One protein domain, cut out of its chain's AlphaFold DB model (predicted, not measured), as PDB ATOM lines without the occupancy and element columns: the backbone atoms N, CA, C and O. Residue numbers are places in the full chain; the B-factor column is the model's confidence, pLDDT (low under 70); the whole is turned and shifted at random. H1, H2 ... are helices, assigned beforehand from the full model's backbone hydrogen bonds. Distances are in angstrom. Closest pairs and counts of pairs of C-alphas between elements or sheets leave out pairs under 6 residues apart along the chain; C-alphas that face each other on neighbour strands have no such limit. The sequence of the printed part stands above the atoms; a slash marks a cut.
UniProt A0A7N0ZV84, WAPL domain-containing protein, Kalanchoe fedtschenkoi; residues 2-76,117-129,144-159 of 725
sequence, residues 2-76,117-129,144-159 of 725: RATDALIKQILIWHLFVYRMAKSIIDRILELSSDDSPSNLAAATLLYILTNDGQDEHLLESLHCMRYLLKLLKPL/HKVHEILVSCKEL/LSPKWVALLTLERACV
ATOM      1  N   ARG A   2       9.446  45.332  19.959       39.94
ATOM      2  CA  ARG A   2       7.979  45.268  20.244       39.94
ATOM      3  C   ARG A   2       7.031  45.114  19.022       39.94
ATOM      4  O   ARG A   2       6.176  44.238  19.031       39.94
ATOM      5  N   ALA A   3       7.224  45.886  17.944       40.81
ATOM      6  CA  ALA A   3       6.446  45.753  16.699       40.81
ATOM      7  C   ALA A   3       6.714  44.470  15.870       40.81
ATOM      8  O   ALA A   3       5.795  43.947  15.250       40.81
ATOM      9  N   THR A   4       7.943  43.939  15.850       49.09
ATOM     10  CA  THR A   4       8.253  42.638  15.220       49.09
ATOM     11  C   THR A   4       7.686  41.477  16.022       49.09
ATOM     12  O   THR A   4       7.239  40.500  15.438       49.09
ATOM     13  N   ASP A   5       7.667  41.595  17.346       52.94
ATOM     14  CA  ASP A   5       7.296  40.498  18.238       52.94
ATOM     15  C   ASP A   5       5.766  40.303  18.223       52.94
ATOM     16  O   ASP A   5       5.277  39.177  18.133       52.94
ATOM     17  N   ALA A   6       5.007  41.408  18.157       55.50
ATOM     18  CA  ALA A   6       3.571  41.398  17.874       55.50
ATOM     19  C   ALA A   6       3.241  40.800  16.491       55.50
ATOM     20  O   ALA A   6       2.336  39.974  16.382       55.50
ATOM     21  N   LEU A   7       4.007  41.155  15.449       53.41
ATOM     22  CA  LEU A   7       3.825  40.600  14.103       53.41
ATOM     23  C   LEU A   7       4.104  39.085  14.073       53.41
ATOM     24  O   LEU A   7       3.360  38.330  13.457       53.41
ATOM     25  N   ILE A   8       5.145  38.624  14.774       60.38
ATOM     26  CA  ILE A   8       5.480  37.197  14.907       60.38
ATOM     27  C   ILE A   8       4.379  36.445  15.670       60.38
ATOM     28  O   ILE A   8       4.006  35.352  15.248       60.38
ATOM     29  N   LYS A   9       3.812  37.029  16.737       63.50
ATOM     30  CA  LYS A   9       2.658  36.459  17.455       63.50
ATOM     31  C   LYS A   9       1.460  36.272  16.514       63.50
ATOM     32  O   LYS A   9       0.930  35.166  16.437       63.50
ATOM     33  N   GLN A  10       1.095  37.307  15.755       60.84
ATOM     34  CA  GLN A  10       0.001  37.241  14.777       60.84
ATOM     35  C   GLN A  10       0.269  36.206  13.676       60.84
ATOM     36  O   GLN A  10      -0.614  35.417  13.361       60.84
ATOM     37  N   ILE A  11       1.494  36.134  13.139       62.06
ATOM     38  CA  ILE A  11       1.884  35.120  12.144       62.06
ATOM     39  C   ILE A  11       1.761  33.701  12.722       62.06
ATOM     40  O   ILE A  11       1.231  32.818  12.052       62.06
ATOM     41  N   LEU A  12       2.202  33.464  13.962       65.56
ATOM     42  CA  LEU A  12       2.091  32.152  14.611       65.56
ATOM     43  C   LEU A  12       0.631  31.749  14.868       65.56
ATOM     44  O   LEU A  12       0.267  30.604  14.606       65.56
ATOM     45  N   ILE A  13      -0.212  32.677  15.328       64.94
ATOM     46  CA  ILE A  13      -1.644  32.424  15.549       64.94
ATOM     47  C   ILE A  13      -2.355  32.182  14.210       64.94
ATOM     48  O   ILE A  13      -3.054  31.180  14.066       64.94
ATOM     49  N   TRP A  14      -2.093  33.006  13.192       62.78
ATOM     50  CA  TRP A  14      -2.588  32.800  11.828       62.78
ATOM     51  C   TRP A  14      -2.180  31.428  11.273       62.78
ATOM     52  O   TRP A  14      -3.024  30.702  10.752       62.78
ATOM     53  N   HIS A  15      -0.929  30.994  11.474       64.19
ATOM     54  CA  HIS A  15      -0.496  29.632  11.136       64.19
ATOM     55  C   HIS A  15      -1.286  28.552  11.903       64.19
ATOM     56  O   HIS A  15      -1.721  27.576  11.290       64.19
ATOM     57  N   LEU A  16      -1.528  28.703  13.210       66.50
ATOM     58  CA  LEU A  16      -2.325  27.736  13.984       66.50
ATOM     59  C   LEU A  16      -3.767  27.605  13.460       66.50
ATOM     60  O   LEU A  16      -4.313  26.498  13.472       66.50
ATOM     61  N   PHE A  17      -4.359  28.688  12.952       62.75
ATOM     62  CA  PHE A  17      -5.666  28.669  12.289       62.75
ATOM     63  C   PHE A  17      -5.614  28.066  10.878       62.75
ATOM     64  O   PHE A  17      -6.354  27.121  10.593       62.75
ATOM     65  N   VAL A  18      -4.701  28.529  10.016       60.50
ATOM     66  CA  VAL A  18      -4.533  28.051   8.627       60.50
ATOM     67  C   VAL A  18      -4.282  26.541   8.568       60.50
ATOM     68  O   VAL A  18      -4.869  25.846   7.739       60.50
ATOM     69  N   TYR A  19      -3.473  26.003   9.484       59.62
ATOM     70  CA  TYR A  19      -3.187  24.567   9.573       59.62
ATOM     71  C   TYR A  19      -4.227  23.780  10.401       59.62
ATOM     72  O   TYR A  19      -4.012  22.607  10.705       59.62
ATOM     73  N   ARG A  20      -5.359  24.404  10.774       63.94
ATOM     74  CA  ARG A  20      -6.454  23.848  11.606       63.94
ATOM     75  C   ARG A  20      -6.026  23.295  12.975       63.94
ATOM     76  O   ARG A  20      -6.793  22.587  13.631       63.94
ATOM     77  N   MET A  21      -4.827  23.641  13.439       66.00
ATOM     78  CA  MET A  21      -4.292  23.191  14.725       66.00
ATOM     79  C   MET A  21      -5.035  23.827  15.901       66.00
ATOM     80  O   MET A  21      -5.263  23.138  16.890       66.00
ATOM     81  N   ALA A  22      -5.483  25.082  15.770       65.12
ATOM     82  CA  ALA A  22      -6.269  25.789  16.785       65.12
ATOM     83  C   ALA A  22      -7.479  24.966  17.265       65.12
ATOM     84  O   ALA A  22      -7.646  24.764  18.467       65.12
ATOM     85  N   LYS A  23      -8.259  24.391  16.335       67.19
ATOM     86  CA  LYS A  23      -9.386  23.519  16.690       67.19
ATOM     87  C   LYS A  23      -8.936  22.256  17.432       67.19
ATOM     88  O   LYS A  23      -9.511  21.940  18.460       67.19
ATOM     89  N   SER A  24      -7.898  21.567  16.957       71.81
ATOM     90  CA  SER A  24      -7.383  20.347  17.608       71.81
ATOM     91  C   SER A  24      -6.842  20.613  19.023       71.81
ATOM     92  O   SER A  24      -7.015  19.797  19.926       71.81
ATOM     93  N   ILE A  25      -6.223  21.779  19.242       71.81
ATOM     94  CA  ILE A  25      -5.774  22.243  20.563       71.81
ATOM     95  C   ILE A  25      -6.981  22.486  21.477       71.81
ATOM     96  O   ILE A  25      -6.977  22.042  22.622       71.81
ATOM     97  N   ILE A  26      -8.028  23.134  20.965       71.50
ATOM     98  CA  ILE A  26      -9.257  23.405  21.716       71.50
ATOM     99  C   ILE A  26     -10.011  22.110  22.030       71.50
ATOM    100  O   ILE A  26     -10.316  21.876  23.193       71.50
ATOM    101  N   ASP A  27     -10.197  21.211  21.062       73.25
ATOM    102  CA  ASP A  27     -10.793  19.883  21.267       73.25
ATOM    103  C   ASP A  27     -10.072  19.100  22.396       73.25
ATOM    104  O   ASP A  27     -10.722  18.370  23.140       73.25
ATOM    105  N   ARG A  28      -8.756  19.305  22.603       77.69
ATOM    106  CA  ARG A  28      -7.990  18.741  23.737       77.69
ATOM    107  C   ARG A  28      -8.067  19.540  25.041       77.69
ATOM    108  O   ARG A  28      -8.027  18.932  26.105       77.69
ATOM    109  N   ILE A  29      -8.202  20.865  24.993       77.75
ATOM    110  CA  ILE A  29      -8.485  21.703  26.176       77.75
ATOM    111  C   ILE A  29      -9.843  21.322  26.785       77.75
ATOM    112  O   ILE A  29      -9.975  21.199  28.002       77.75
ATOM    113  N   LEU A  30     -10.836  21.063  25.933       72.19
ATOM    114  CA  LEU A  30     -12.193  20.674  26.317       72.19
ATOM    115  C   LEU A  30     -12.259  19.312  27.041       72.19
ATOM    116  O   LEU A  30     -13.188  19.080  27.816       72.19
ATOM    117  N   GLU A  31     -11.274  18.431  26.830       74.06
ATOM    118  CA  GLU A  31     -11.139  17.128  27.502       74.06
ATOM    119  C   GLU A  31     -10.499  17.207  28.908       74.06
ATOM    120  O   GLU A  31     -10.457  16.196  29.613       74.06
ATOM    121  N   LEU A  32      -9.983  18.366  29.342       71.50
ATOM    122  CA  LEU A  32      -9.256  18.488  30.614       71.50
ATOM    123  C   LEU A  32     -10.170  18.356  31.846       71.50
ATOM    124  O   LEU A  32     -11.293  18.878  31.889       71.50
ATOM    125  N   SER A  33      -9.665  17.697  32.897       68.38
ATOM    126  CA  SER A  33     -10.383  17.625  34.175       68.38
ATOM    127  C   SER A  33     -10.407  18.978  34.882       68.38
ATOM    128  O   SER A  33      -9.484  19.773  34.750       68.38
ATOM    129  N   SER A  34     -11.459  19.225  35.660       66.25
ATOM    130  CA  SER A  34     -11.626  20.405  36.527       66.25
ATOM    131  C   SER A  34     -10.604  20.502  37.663       66.25
ATOM    132  O   SER A  34     -10.427  21.569  38.241       66.25
ATOM    133  N   ASP A  35      -9.969  19.385  38.002       68.75
ATOM    134  CA  ASP A  35      -9.398  19.168  39.338       68.75
ATOM    135  C   ASP A  35      -7.936  19.647  39.448       68.75
ATOM    136  O   ASP A  35      -7.352  19.663  40.527       68.75
ATOM    137  N   ASP A  36      -7.351  20.064  38.322       78.12
ATOM    138  CA  ASP A  36      -6.000  20.615  38.201       78.12
ATOM    139  C   ASP A  36      -6.091  22.111  37.863       78.12
ATOM    140  O   ASP A  36      -6.182  22.505  36.695       78.12
ATOM    141  N   SER A  37      -6.139  22.955  38.896       78.62
ATOM    142  CA  SER A  37      -6.308  24.408  38.738       78.62
ATOM    143  C   SER A  37      -5.203  25.058  37.875       78.62
ATOM    144  O   SER A  37      -5.562  25.780  36.939       78.62
ATOM    145  N   PRO A  38      -3.895  24.765  38.064       80.00
ATOM    146  CA  PRO A  38      -2.835  25.262  37.180       80.00
ATOM    147  C   PRO A  38      -3.021  24.874  35.703       80.00
ATOM    148  O   PRO A  38      -2.886  25.735  34.828       80.00
ATOM    149  N   SER A  39      -3.395  23.622  35.402       81.56
ATOM    150  CA  SER A  39      -3.686  23.218  34.016       81.56
ATOM    151  C   SER A  39      -4.917  23.928  33.447       81.56
ATOM    152  O   SER A  39      -4.890  24.350  32.292       81.56
ATOM    153  N   ASN A  40      -5.976  24.126  34.242       84.75
ATOM    154  CA  ASN A  40      -7.158  24.885  33.811       84.75
ATOM    155  C   ASN A  40      -6.841  26.373  33.580       84.75
ATOM    156  O   ASN A  40      -7.378  26.961  32.642       84.75
ATOM    157  N   LEU A  41      -5.942  26.979  34.368       86.44
ATOM    158  CA  LEU A  41      -5.491  28.362  34.182       86.44
ATOM    159  C   LEU A  41      -4.733  28.515  32.856       86.44
ATOM    160  O   LEU A  41      -5.041  29.402  32.056       86.44
ATOM    161  N   ALA A  42      -3.776  27.624  32.590       84.81
ATOM    162  CA  ALA A  42      -3.028  27.623  31.338       84.81
ATOM    163  C   ALA A  42      -3.931  27.337  30.128       84.81
ATOM    164  O   ALA A  42      -3.822  28.009  29.105       84.81
ATOM    165  N   ALA A  43      -4.869  26.396  30.249       86.56
ATOM    166  CA  ALA A  43      -5.818  26.060  29.194       86.56
ATOM    167  C   ALA A  43      -6.829  27.187  28.912       86.56
ATOM    168  O   ALA A  43      -7.106  27.477  27.748       86.56
ATOM    169  N   ALA A  44      -7.322  27.883  29.943       88.31
ATOM    170  CA  ALA A  44      -8.121  29.098  29.781       88.31
ATOM    171  C   ALA A  44      -7.317  30.217  29.096       88.31
ATOM    172  O   ALA A  44      -7.828  30.888  28.205       88.31
ATOM    173  N   THR A  45      -6.036  30.372  29.450       88.44
ATOM    174  CA  THR A  45      -5.143  31.372  28.840       88.44
ATOM    175  C   THR A  45      -4.838  31.043  27.376       88.44
ATOM    176  O   THR A  45      -4.810  31.938  26.536       88.44
ATOM    177  N   LEU A  46      -4.665  29.763  27.027       86.06
ATOM    178  CA  LEU A  46      -4.519  29.323  25.637       86.06
ATOM    179  C   LEU A  46      -5.794  29.568  24.823       86.06
ATOM    180  O   LEU A  46      -5.699  30.075  23.706       86.06
ATOM    181  N   LEU A  47      -6.970  29.259  25.383       85.00
ATOM    182  CA  LEU A  47      -8.254  29.567  24.750       85.00
ATOM    183  C   LEU A  47      -8.382  31.077  24.502       85.00
ATOM    184  O   LEU A  47      -8.636  31.466  23.366       85.00
ATOM    185  N   TYR A  48      -8.084  31.908  25.510       86.19
ATOM    186  CA  TYR A  48      -8.087  33.369  25.396       86.19
ATOM    187  C   TYR A  48      -7.231  33.874  24.222       86.19
ATOM    188  O   TYR A  48      -7.731  34.600  23.362       86.19
ATOM    189  N   ILE A  49      -5.961  33.451  24.140       83.75
ATOM    190  CA  ILE A  49      -5.041  33.854  23.057       83.75
ATOM    191  C   ILE A  49      -5.585  33.446  21.684       83.75
ATOM    192  O   ILE A  49      -5.518  34.236  20.744       83.75
ATOM    193  N   LEU A  50      -6.101  32.218  21.556       78.50
ATOM    194  CA  LEU A  50      -6.623  31.710  20.287       78.50
ATOM    195  C   LEU A  50      -7.862  32.489  19.825       78.50
ATOM    196  O   LEU A  50      -8.049  32.657  18.624       78.50
ATOM    197  N   THR A  51      -8.691  32.981  20.746       76.69
ATOM    198  CA  THR A  51      -9.956  33.643  20.400       76.69
ATOM    199  C   THR A  51      -9.859  35.166  20.280       76.69
ATOM    200  O   THR A  51     -10.625  35.764  19.529       76.69
ATOM    201  N   ASN A  52      -8.920  35.813  20.978       73.94
ATOM    202  CA  ASN A  52      -8.825  37.279  21.022       73.94
ATOM    203  C   ASN A  52      -8.347  37.909  19.695       73.94
ATOM    204  O   ASN A  52      -8.794  38.991  19.325       73.94
ATOM    205  N   ASP A  53      -7.491  37.214  18.937       63.53
ATOM    206  CA  ASP A  53      -6.905  37.703  17.674       63.53
ATOM    207  C   ASP A  53      -7.899  37.718  16.478       63.53
ATOM    208  O   ASP A  53      -7.520  38.041  15.348       63.53
ATOM    209  N   GLY A  54      -9.179  37.380  16.699       57.19
ATOM    210  CA  GLY A  54     -10.280  37.618  15.750       57.19
ATOM    211  C   GLY A  54     -10.241  36.819  14.441       57.19
ATOM    212  O   GLY A  54     -10.921  37.191  13.493       57.19
ATOM    213  N   GLN A  55      -9.447  35.747  14.369       57.16
ATOM    214  CA  GLN A  55      -9.267  34.943  13.149       57.16
ATOM    215  C   GLN A  55     -10.430  33.971  12.859       57.16
ATOM    216  O   GLN A  55     -10.543  33.471  11.742       57.16
ATOM    217  N   ASP A  56     -11.277  33.696  13.854       63.22
ATOM    218  CA  ASP A  56     -12.468  32.841  13.757       63.22
ATOM    219  C   ASP A  56     -13.505  33.320  14.790       63.22
ATOM    220  O   ASP A  56     -13.460  32.934  15.960       63.22
ATOM    221  N   GLU A  57     -14.411  34.220  14.386       60.41
ATOM    222  CA  GLU A  57     -15.425  34.791  15.292       60.41
ATOM    223  C   GLU A  57     -16.407  33.717  15.813       60.41
ATOM    224  O   GLU A  57     -16.862  33.786  16.955       60.41
ATOM    225  N   HIS A  58     -16.649  32.653  15.036       69.50
ATOM    226  CA  HIS A  58     -17.560  31.560  15.395       69.50
ATOM    227  C   HIS A  58     -16.960  30.551  16.391       69.50
ATOM    228  O   HIS A  58     -17.684  29.725  16.957       69.50
ATOM    229  N   LEU A  59     -15.648  30.597  16.636       75.88
ATOM    230  CA  LEU A  59     -14.967  29.681  17.552       75.88
ATOM    231  C   LEU A  59     -15.480  29.816  18.993       75.88
ATOM    232  O   LEU A  59     -15.715  28.806  19.664       75.88
ATOM    233  N   LEU A  60     -15.691  31.056  19.448       79.56
ATOM    234  CA  LEU A  60     -16.286  31.359  20.754       79.56
ATOM    235  C   LEU A  60     -17.787  31.083  20.791       79.56
ATOM    236  O   LEU A  60     -18.276  30.598  21.800       79.56
ATOM    237  N   GLU A  61     -18.501  31.316  19.690       79.06
ATOM    238  CA  GLU A  61     -19.931  31.001  19.564       79.06
ATOM    239  C   GLU A  61     -20.211  29.487  19.612       79.06
ATOM    240  O   GLU A  61     -21.356  29.055  19.767       79.06
ATOM    241  N   SER A  62     -19.172  28.653  19.490       82.31
ATOM    242  CA  SER A  62     -19.318  27.207  19.535       82.31
ATOM    243  C   SER A  62     -19.730  26.703  20.927       82.31
ATOM    244  O   SER A  62     -19.123  26.997  21.960       82.31
ATOM    245  N   LEU A  63     -20.748  25.838  20.934       82.75
ATOM    246  CA  LEU A  63     -21.342  25.226  22.129       82.75
ATOM    247  C   LEU A  63     -20.316  24.575  23.078       82.75
ATOM    248  O   LEU A  63     -20.558  24.491  24.280       82.75
ATOM    249  N   HIS A  64     -19.186  24.098  22.555       82.44
ATOM    250  CA  HIS A  64     -18.148  23.448  23.351       82.44
ATOM    251  C   HIS A  64     -17.249  24.463  24.072       82.44
ATOM    252  O   HIS A  64     -17.082  24.341  25.286       82.44
ATOM    253  N   CYS A  65     -16.752  25.493  23.372       84.81
ATOM    254  CA  CYS A  65     -16.001  26.596  23.984       84.81
ATOM    255  C   CYS A  65     -16.821  27.270  25.090       84.81
ATOM    256  O   CYS A  65     -16.336  27.419  26.210       84.81
ATOM    257  N   MET A  66     -18.095  27.567  24.812       87.38
ATOM    258  CA  MET A  66     -19.009  28.144  25.799       87.38
ATOM    259  C   MET A  66     -19.190  27.236  27.014       87.38
ATOM    260  O   MET A  66     -18.956  27.669  28.138       87.38
ATOM    261  N   ARG A  67     -19.510  25.948  26.825       86.88
ATOM    262  CA  ARG A  67     -19.649  24.999  27.948       86.88
ATOM    263  C   ARG A  67     -18.390  24.892  28.810       86.88
ATOM    264  O   ARG A  67     -18.520  24.688  30.013       86.88
ATOM    265  N   TYR A  68     -17.199  25.032  28.229       87.88
ATOM    266  CA  TYR A  68     -15.942  25.037  28.978       87.88
ATOM    267  C   TYR A  68     -15.716  26.346  29.743       87.88
ATOM    268  O   TYR A  68     -15.419  26.294  30.933       87.88
ATOM    269  N   LEU A  69     -15.949  27.509  29.127       90.06
ATOM    270  CA  LEU A  69     -15.901  28.795  29.833       90.06
ATOM    271  C   LEU A  69     -16.885  28.806  31.017       90.06
ATOM    272  O   LEU A  69     -16.490  29.110  32.140       90.06
ATOM    273  N   LEU A  70     -18.125  28.348  30.814       90.88
ATOM    274  CA  LEU A  70     -19.130  28.245  31.881       90.88
ATOM    275  C   LEU A  70     -18.811  27.151  32.921       90.88
ATOM    276  O   LEU A  70     -19.209  27.280  34.077       90.88
ATOM    277  N   LYS A  71     -18.054  26.099  32.569       89.69
ATOM    278  CA  LYS A  71     -17.506  25.124  33.538       89.69
ATOM    279  C   LYS A  71     -16.520  25.800  34.500       89.69
ATOM    280  O   LYS A  71     -16.549  25.484  35.685       89.69
ATOM    281  N   LEU A  72     -15.703  26.745  34.019       89.88
ATOM    282  CA  LEU A  72     -14.749  27.511  34.836       89.88
ATOM    283  C   LEU A  72     -15.410  28.600  35.706       89.88
ATOM    284  O   LEU A  72     -14.803  29.050  36.679       89.88
ATOM    285  N   LEU A  73     -16.642  29.022  35.390       90.75
ATOM    286  CA  LEU A  73     -17.390  29.987  36.211       90.75
ATOM    287  C   LEU A  73     -18.011  29.375  37.471       90.75
ATOM    288  O   LEU A  73     -18.233  30.089  38.450       90.75
ATOM    289  N   LYS A  74     -18.270  28.065  37.480       84.69
ATOM    290  CA  LYS A  74     -18.902  27.381  38.618       84.69
ATOM    291  C   LYS A  74     -17.991  27.362  39.857       84.69
ATOM    292  O   LYS A  74     -16.769  27.458  39.725       84.69
ATOM    293  N   PRO A  75     -18.549  27.244  41.074       68.50
ATOM    294  CA  PRO A  75     -17.760  26.895  42.250       68.50
ATOM    295  C   PRO A  75     -17.038  25.561  42.019       68.50
ATOM    296  O   PRO A  75     -17.642  24.611  41.513       68.50
ATOM    297  N   LEU A  76     -15.761  25.469  42.401       56.88
ATOM    298  CA  LEU A  76     -15.118  24.162  42.521       56.88
ATOM    299  C   LEU A  76     -15.779  23.440  43.698       56.88
ATOM    300  O   LEU A  76     -15.864  23.990  44.796       56.88
ATOM    301  N   HIS A 117       3.368  32.521  36.774       77.88
ATOM    302  CA  HIS A 117       4.244  33.581  36.269       77.88
ATOM    303  C   HIS A 117       4.236  33.665  34.736       77.88
ATOM    304  O   HIS A 117       4.172  34.767  34.191       77.88
ATOM    305  N   LYS A 118       4.244  32.531  34.020       82.00
ATOM    306  CA  LYS A 118       4.207  32.548  32.550       82.00
ATOM    307  C   LYS A 118       2.853  33.002  31.996       82.00
ATOM    308  O   LYS A 118       2.822  33.714  30.995       82.00
ATOM    309  N   VAL A 119       1.749  32.657  32.659       83.56
ATOM    310  CA  VAL A 119       0.410  33.188  32.352       83.56
ATOM    311  C   VAL A 119       0.362  34.704  32.584       83.56
ATOM    312  O   VAL A 119      -0.104  35.431  31.710       83.56
ATOM    313  N   HIS A 120       0.922  35.204  33.691       81.25
ATOM    314  CA  HIS A 120       1.021  36.643  33.957       81.25
ATOM    315  C   HIS A 120       1.867  37.372  32.897       81.25
ATOM    316  O   HIS A 120       1.456  38.419  32.402       81.25
ATOM    317  N   GLU A 121       3.026  36.830  32.508       82.44
ATOM    318  CA  GLU A 121       3.885  37.390  31.449       82.44
ATOM    319  C   GLU A 121       3.132  37.506  30.109       82.44
ATOM    320  O   GLU A 121       3.182  38.538  29.437       82.44
ATOM    321  N   ILE A 122       2.377  36.465  29.746       82.88
ATOM    322  CA  ILE A 122       1.544  36.425  28.539       82.88
ATOM    323  C   ILE A 122       0.430  37.478  28.588       82.88
ATOM    324  O   ILE A 122       0.196  38.158  27.589       82.88
ATOM    325  N   LEU A 123      -0.248  37.637  29.727       82.44
ATOM    326  CA  LEU A 123      -1.343  38.598  29.887       82.44
ATOM    327  C   LEU A 123      -0.842  40.051  29.885       82.44
ATOM    328  O   LEU A 123      -1.439  40.888  29.209       82.44
ATOM    329  N   VAL A 124       0.315  40.334  30.497       82.44
ATOM    330  CA  VAL A 124       1.020  41.625  30.343       82.44
ATOM    331  C   VAL A 124       1.402  41.862  28.878       82.44
ATOM    332  O   VAL A 124       1.158  42.938  28.335       82.44
ATOM    333  N   SER A 125       1.909  40.842  28.171       79.88
ATOM    334  CA  SER A 125       2.184  40.937  26.728       79.88
ATOM    335  C   SER A 125       0.921  41.153  25.877       79.88
ATOM    336  O   SER A 125       1.039  41.611  24.738       79.88
ATOM    337  N   CYS A 126      -0.268  40.824  26.388       76.56
ATOM    338  CA  CYS A 126      -1.556  41.111  25.753       76.56
ATOM    339  C   CYS A 126      -2.142  42.481  26.146       76.56
ATOM    340  O   CYS A 126      -3.139  42.869  25.548       76.56
ATOM    341  N   LYS A 127      -1.513  43.226  27.073       80.69
ATOM    342  CA  LYS A 127      -2.051  44.439  27.729       80.69
ATOM    343  C   LYS A 127      -3.303  44.196  28.589       80.69
ATOM    344  O   LYS A 127      -4.160  45.066  28.696       80.69
ATOM    345  N   GLU A 128      -3.414  43.015  29.193       78.62
ATOM    346  CA  GLU A 128      -4.520  42.656  30.101       78.62
ATOM    347  C   GLU A 128      -4.165  42.820  31.585       78.62
ATOM    348  O   GLU A 128      -5.033  42.697  32.446       78.62
ATOM    349  N   LEU A 129      -2.885  43.066  31.879       77.06
ATOM    350  CA  LEU A 129      -2.320  43.307  33.204       77.06
ATOM    351  C   LEU A 129      -1.161  44.304  33.080       77.06
ATOM    352  O   LEU A 129      -0.428  44.275  32.087       77.06
ATOM    353  N   LEU A 144      -4.320  35.104  39.876       76.00
ATOM    354  CA  LEU A 144      -4.783  34.710  38.548       76.00
ATOM    355  C   LEU A 144      -5.498  33.357  38.621       76.00
ATOM    356  O   LEU A 144      -4.872  32.317  38.811       76.00
ATOM    357  N   SER A 145      -6.819  33.378  38.450       86.25
ATOM    358  CA  SER A 145      -7.673  32.191  38.525       86.25
ATOM    359  C   SER A 145      -8.235  31.801  37.149       86.25
ATOM    360  O   SER A 145      -8.487  32.679  36.317       86.25
ATOM    361  N   PRO A 146      -8.514  30.503  36.897       88.62
ATOM    362  CA  PRO A 146      -9.176  30.067  35.664       88.62
ATOM    363  C   PRO A 146     -10.522  30.773  35.440       88.62
ATOM    364  O   PRO A 146     -10.862  31.112  34.308       88.62
ATOM    365  N   LYS A 147     -11.253  31.056  36.532       91.50
ATOM    366  CA  LYS A 147     -12.508  31.821  36.528       91.50
ATOM    367  C   LYS A 147     -12.308  33.241  35.990       91.50
ATOM    368  O   LYS A 147     -13.076  33.673  35.138       91.50
ATOM    369  N   TRP A 148     -11.265  33.950  36.431       91.25
ATOM    370  CA  TRP A 148     -10.974  35.301  35.942       91.25
ATOM    371  C   TRP A 148     -10.619  35.321  34.452       91.25
ATOM    372  O   TRP A 148     -11.150  36.147  33.715       91.25
ATOM    373  N   VAL A 149      -9.788  34.382  33.980       90.12
ATOM    374  CA  VAL A 149      -9.430  34.295  32.550       90.12
ATOM    375  C   VAL A 149     -10.649  33.926  31.691       90.12
ATOM    376  O   VAL A 149     -10.810  34.450  30.587       90.12
ATOM    377  N   ALA A 150     -11.556  33.087  32.203       92.94
ATOM    378  CA  ALA A 150     -12.825  32.802  31.541       92.94
ATOM    379  C   ALA A 150     -13.711  34.058  31.434       92.94
ATOM    380  O   ALA A 150     -14.184  34.366  30.342       92.94
ATOM    381  N   LEU A 151     -13.877  34.825  32.520       94.00
ATOM    382  CA  LEU A 151     -14.623  36.089  32.493       94.00
ATOM    383  C   LEU A 151     -13.978  37.128  31.560       94.00
ATOM    384  O   LEU A 151     -14.691  37.747  30.781       94.00
ATOM    385  N   LEU A 152     -12.648  37.278  31.562       91.50
ATOM    386  CA  LEU A 152     -11.927  38.144  30.615       91.50
ATOM    387  C   LEU A 152     -12.210  37.754  29.153       91.50
ATOM    388  O   LEU A 152     -12.421  38.616  28.302       91.50
ATOM    389  N   THR A 153     -12.246  36.451  28.864       90.69
ATOM    390  CA  THR A 153     -12.559  35.942  27.520       90.69
ATOM    391  C   THR A 153     -13.988  36.316  27.112       90.69
ATOM    392  O   THR A 153     -14.202  36.775  25.992       90.69
ATOM    393  N   LEU A 154     -14.958  36.185  28.026       92.19
ATOM    394  CA  LEU A 154     -16.351  36.588  27.793       92.19
ATOM    395  C   LEU A 154     -16.506  38.113  27.655       92.19
ATOM    396  O   LEU A 154     -17.238  38.568  26.783       92.19
ATOM    397  N   GLU A 155     -15.798  38.904  28.466       91.12
ATOM    398  CA  GLU A 155     -15.793  40.374  28.411       91.12
ATOM    399  C   GLU A 155     -15.331  40.858  27.035       91.12
ATOM    400  O   GLU A 155     -16.070  41.571  26.359       91.12
ATOM    401  N   ARG A 156     -14.145  40.410  26.590       87.19
ATOM    402  CA  ARG A 156     -13.567  40.758  25.282       87.19
ATOM    403  C   ARG A 156     -14.455  40.309  24.117       87.19
ATOM    404  O   ARG A 156     -14.534  41.018  23.118       87.19
ATOM    405  N   ALA A 157     -15.158  39.185  24.257       86.38
ATOM    406  CA  ALA A 157     -16.102  38.679  23.262       86.38
ATOM    407  C   ALA A 157     -17.421  39.475  23.184       86.38
ATOM    408  O   ALA A 157     -18.043  39.523  22.125       86.38
ATOM    409  N   CYS A 158     -17.844  40.123  24.275       87.50
ATOM    410  CA  CYS A 158     -19.036  40.977  24.289       87.50
ATOM    411  C   CYS A 158     -18.792  42.383  23.717       87.50
ATOM    412  O   CYS A 158     -19.763  43.076  23.404       87.50
ATOM    413  N   VAL A 159     -17.534  42.827  23.588       83.94
ATOM    414  CA  VAL A 159     -17.204  44.148  23.026       83.94
ATOM    415  C   VAL A 159     -17.655  44.218  21.565       83.94
ATOM    416  O   VAL A 159     -17.108  43.543  20.692       83.94
TER     417      VAL A 159
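Overview. This is residues 2 to 76, 117 to 129 and 144 to 159 of the 725 residues of the protein "WAPL domain-containing protein" of Kalanchoe fedtschenkoi (UniProt A0A7N0ZV84). Picture a small cluster of helices with H3 in its middle: H7 runs side by side with H3, and H2 folds back along H3 as the other half of a helical hairpin. The longest helix, H1, stands about perpendicular to H3 near that helix's last residues, H5 packs aslant on residues 146 to 151 of H7, and H6 lies near H3 on the side away from H5. The printed part has 104 residues with seven named helices, H1 to H7 in that order along the chain, and no named strand; the class is all helix. It is compact, with a radius of gyration of the C-alphas of 13.3 A, and spans 40 by 28 by 26 A.

Arrangement. Begin with H1, residues 2 to 18, the longest helix, which touches no helix. Look at Leu 16: its C-alpha is 5.2 A from that of Ala 22 in H2, residues 21 to 29, and these two helices are close but not clearly touching, about perpendicular at 81 degrees. At Ile 13, H1 is close to but not clearly touching H3, residues 37 to 52; the closest C-alphas, of Ile 13 and Leu 50, are 6.9 A apart and the lines stand at 87 degrees. H3 is the hub, touching three other helices. With residues 43 to 50 alone it touches H2, at a shallow tilt of 30 degrees, opposite ways, and the two form a hairpin; their closest C-alphas, of Ile 29 and Ala 43, are 5.9 A apart. Next turn to H7, residues 146 to 158, which touches H3 with 16 pairs of C-alphas within 8 A, at a shallow tilt of 14 degrees, the same way; the closest are those of Leu 41 and Pro 146, 4.3 A apart. H6, residues 117 to 125, only just touches H3, with 3 pairs of C-alphas within 8 A, through residues 41 to 45 of H3 alone; the C-alphas of Ala 42 and Val 119 are closest at 6.6 A, and the shallow tilt is 18 degrees, the same way. The helix packing is mostly aligned, with 3 of 4 touching pairs at a shallow tilt. The fourth is H5, residues 63 to 73, which touches residues 146 to 151 of H7 at a steep tilt of 50 degrees, opposite ways; the closest C-alphas, of Leu 72 and Lys 147, are 5.1 A apart. H4, residues 58 to 61, is close to but not clearly touching H3, with the C-alphas of Thr 51 and Leu 60 closest at 6.7 A. H1 is apart from H4, H5, H6 and H7. Every O i to N i+4 pair is within hydrogen-bond range in H1, H2, H3, H5, H6 and H7, while H4 is too short for such a pair.

Along the chain. Find C-alpha 2 at (7.979, 45.268, 20.244); from there H1 runs 24.2 A to C-alpha 18. H2 covers 12.3 A. C-alpha 37 at (-6.308, 24.408, 38.738) begins H3, which runs 22.0 A to C-alpha 52. After the four residues of H4 comes H5, 15.4 A long. H6 measures 12.2 A, and H7 runs 18.6 A to C-alpha 158 at (-19.036, 40.977, 24.289).

Size, cuts and confidence. The two C-alphas farthest apart, those of Thr 4 and Pro 75, are 40.7 A apart. Residues 77 to 116 are not printed, with C-alphas 76 and 117 standing 22.4 A apart across the cut; residues 130 to 143 are not printed either, with 10.4 A from C-alpha 129 to C-alpha 144. Of the links printed whole, H1 to H2, H3 to H4 and H4 to H5 are tight, and H2 to H3 is short. The mean pLDDT of the printed part is 76.1; look for values under 70 at residues 2 to 23, 33 to 35, 53 to 58 and 75 to 76.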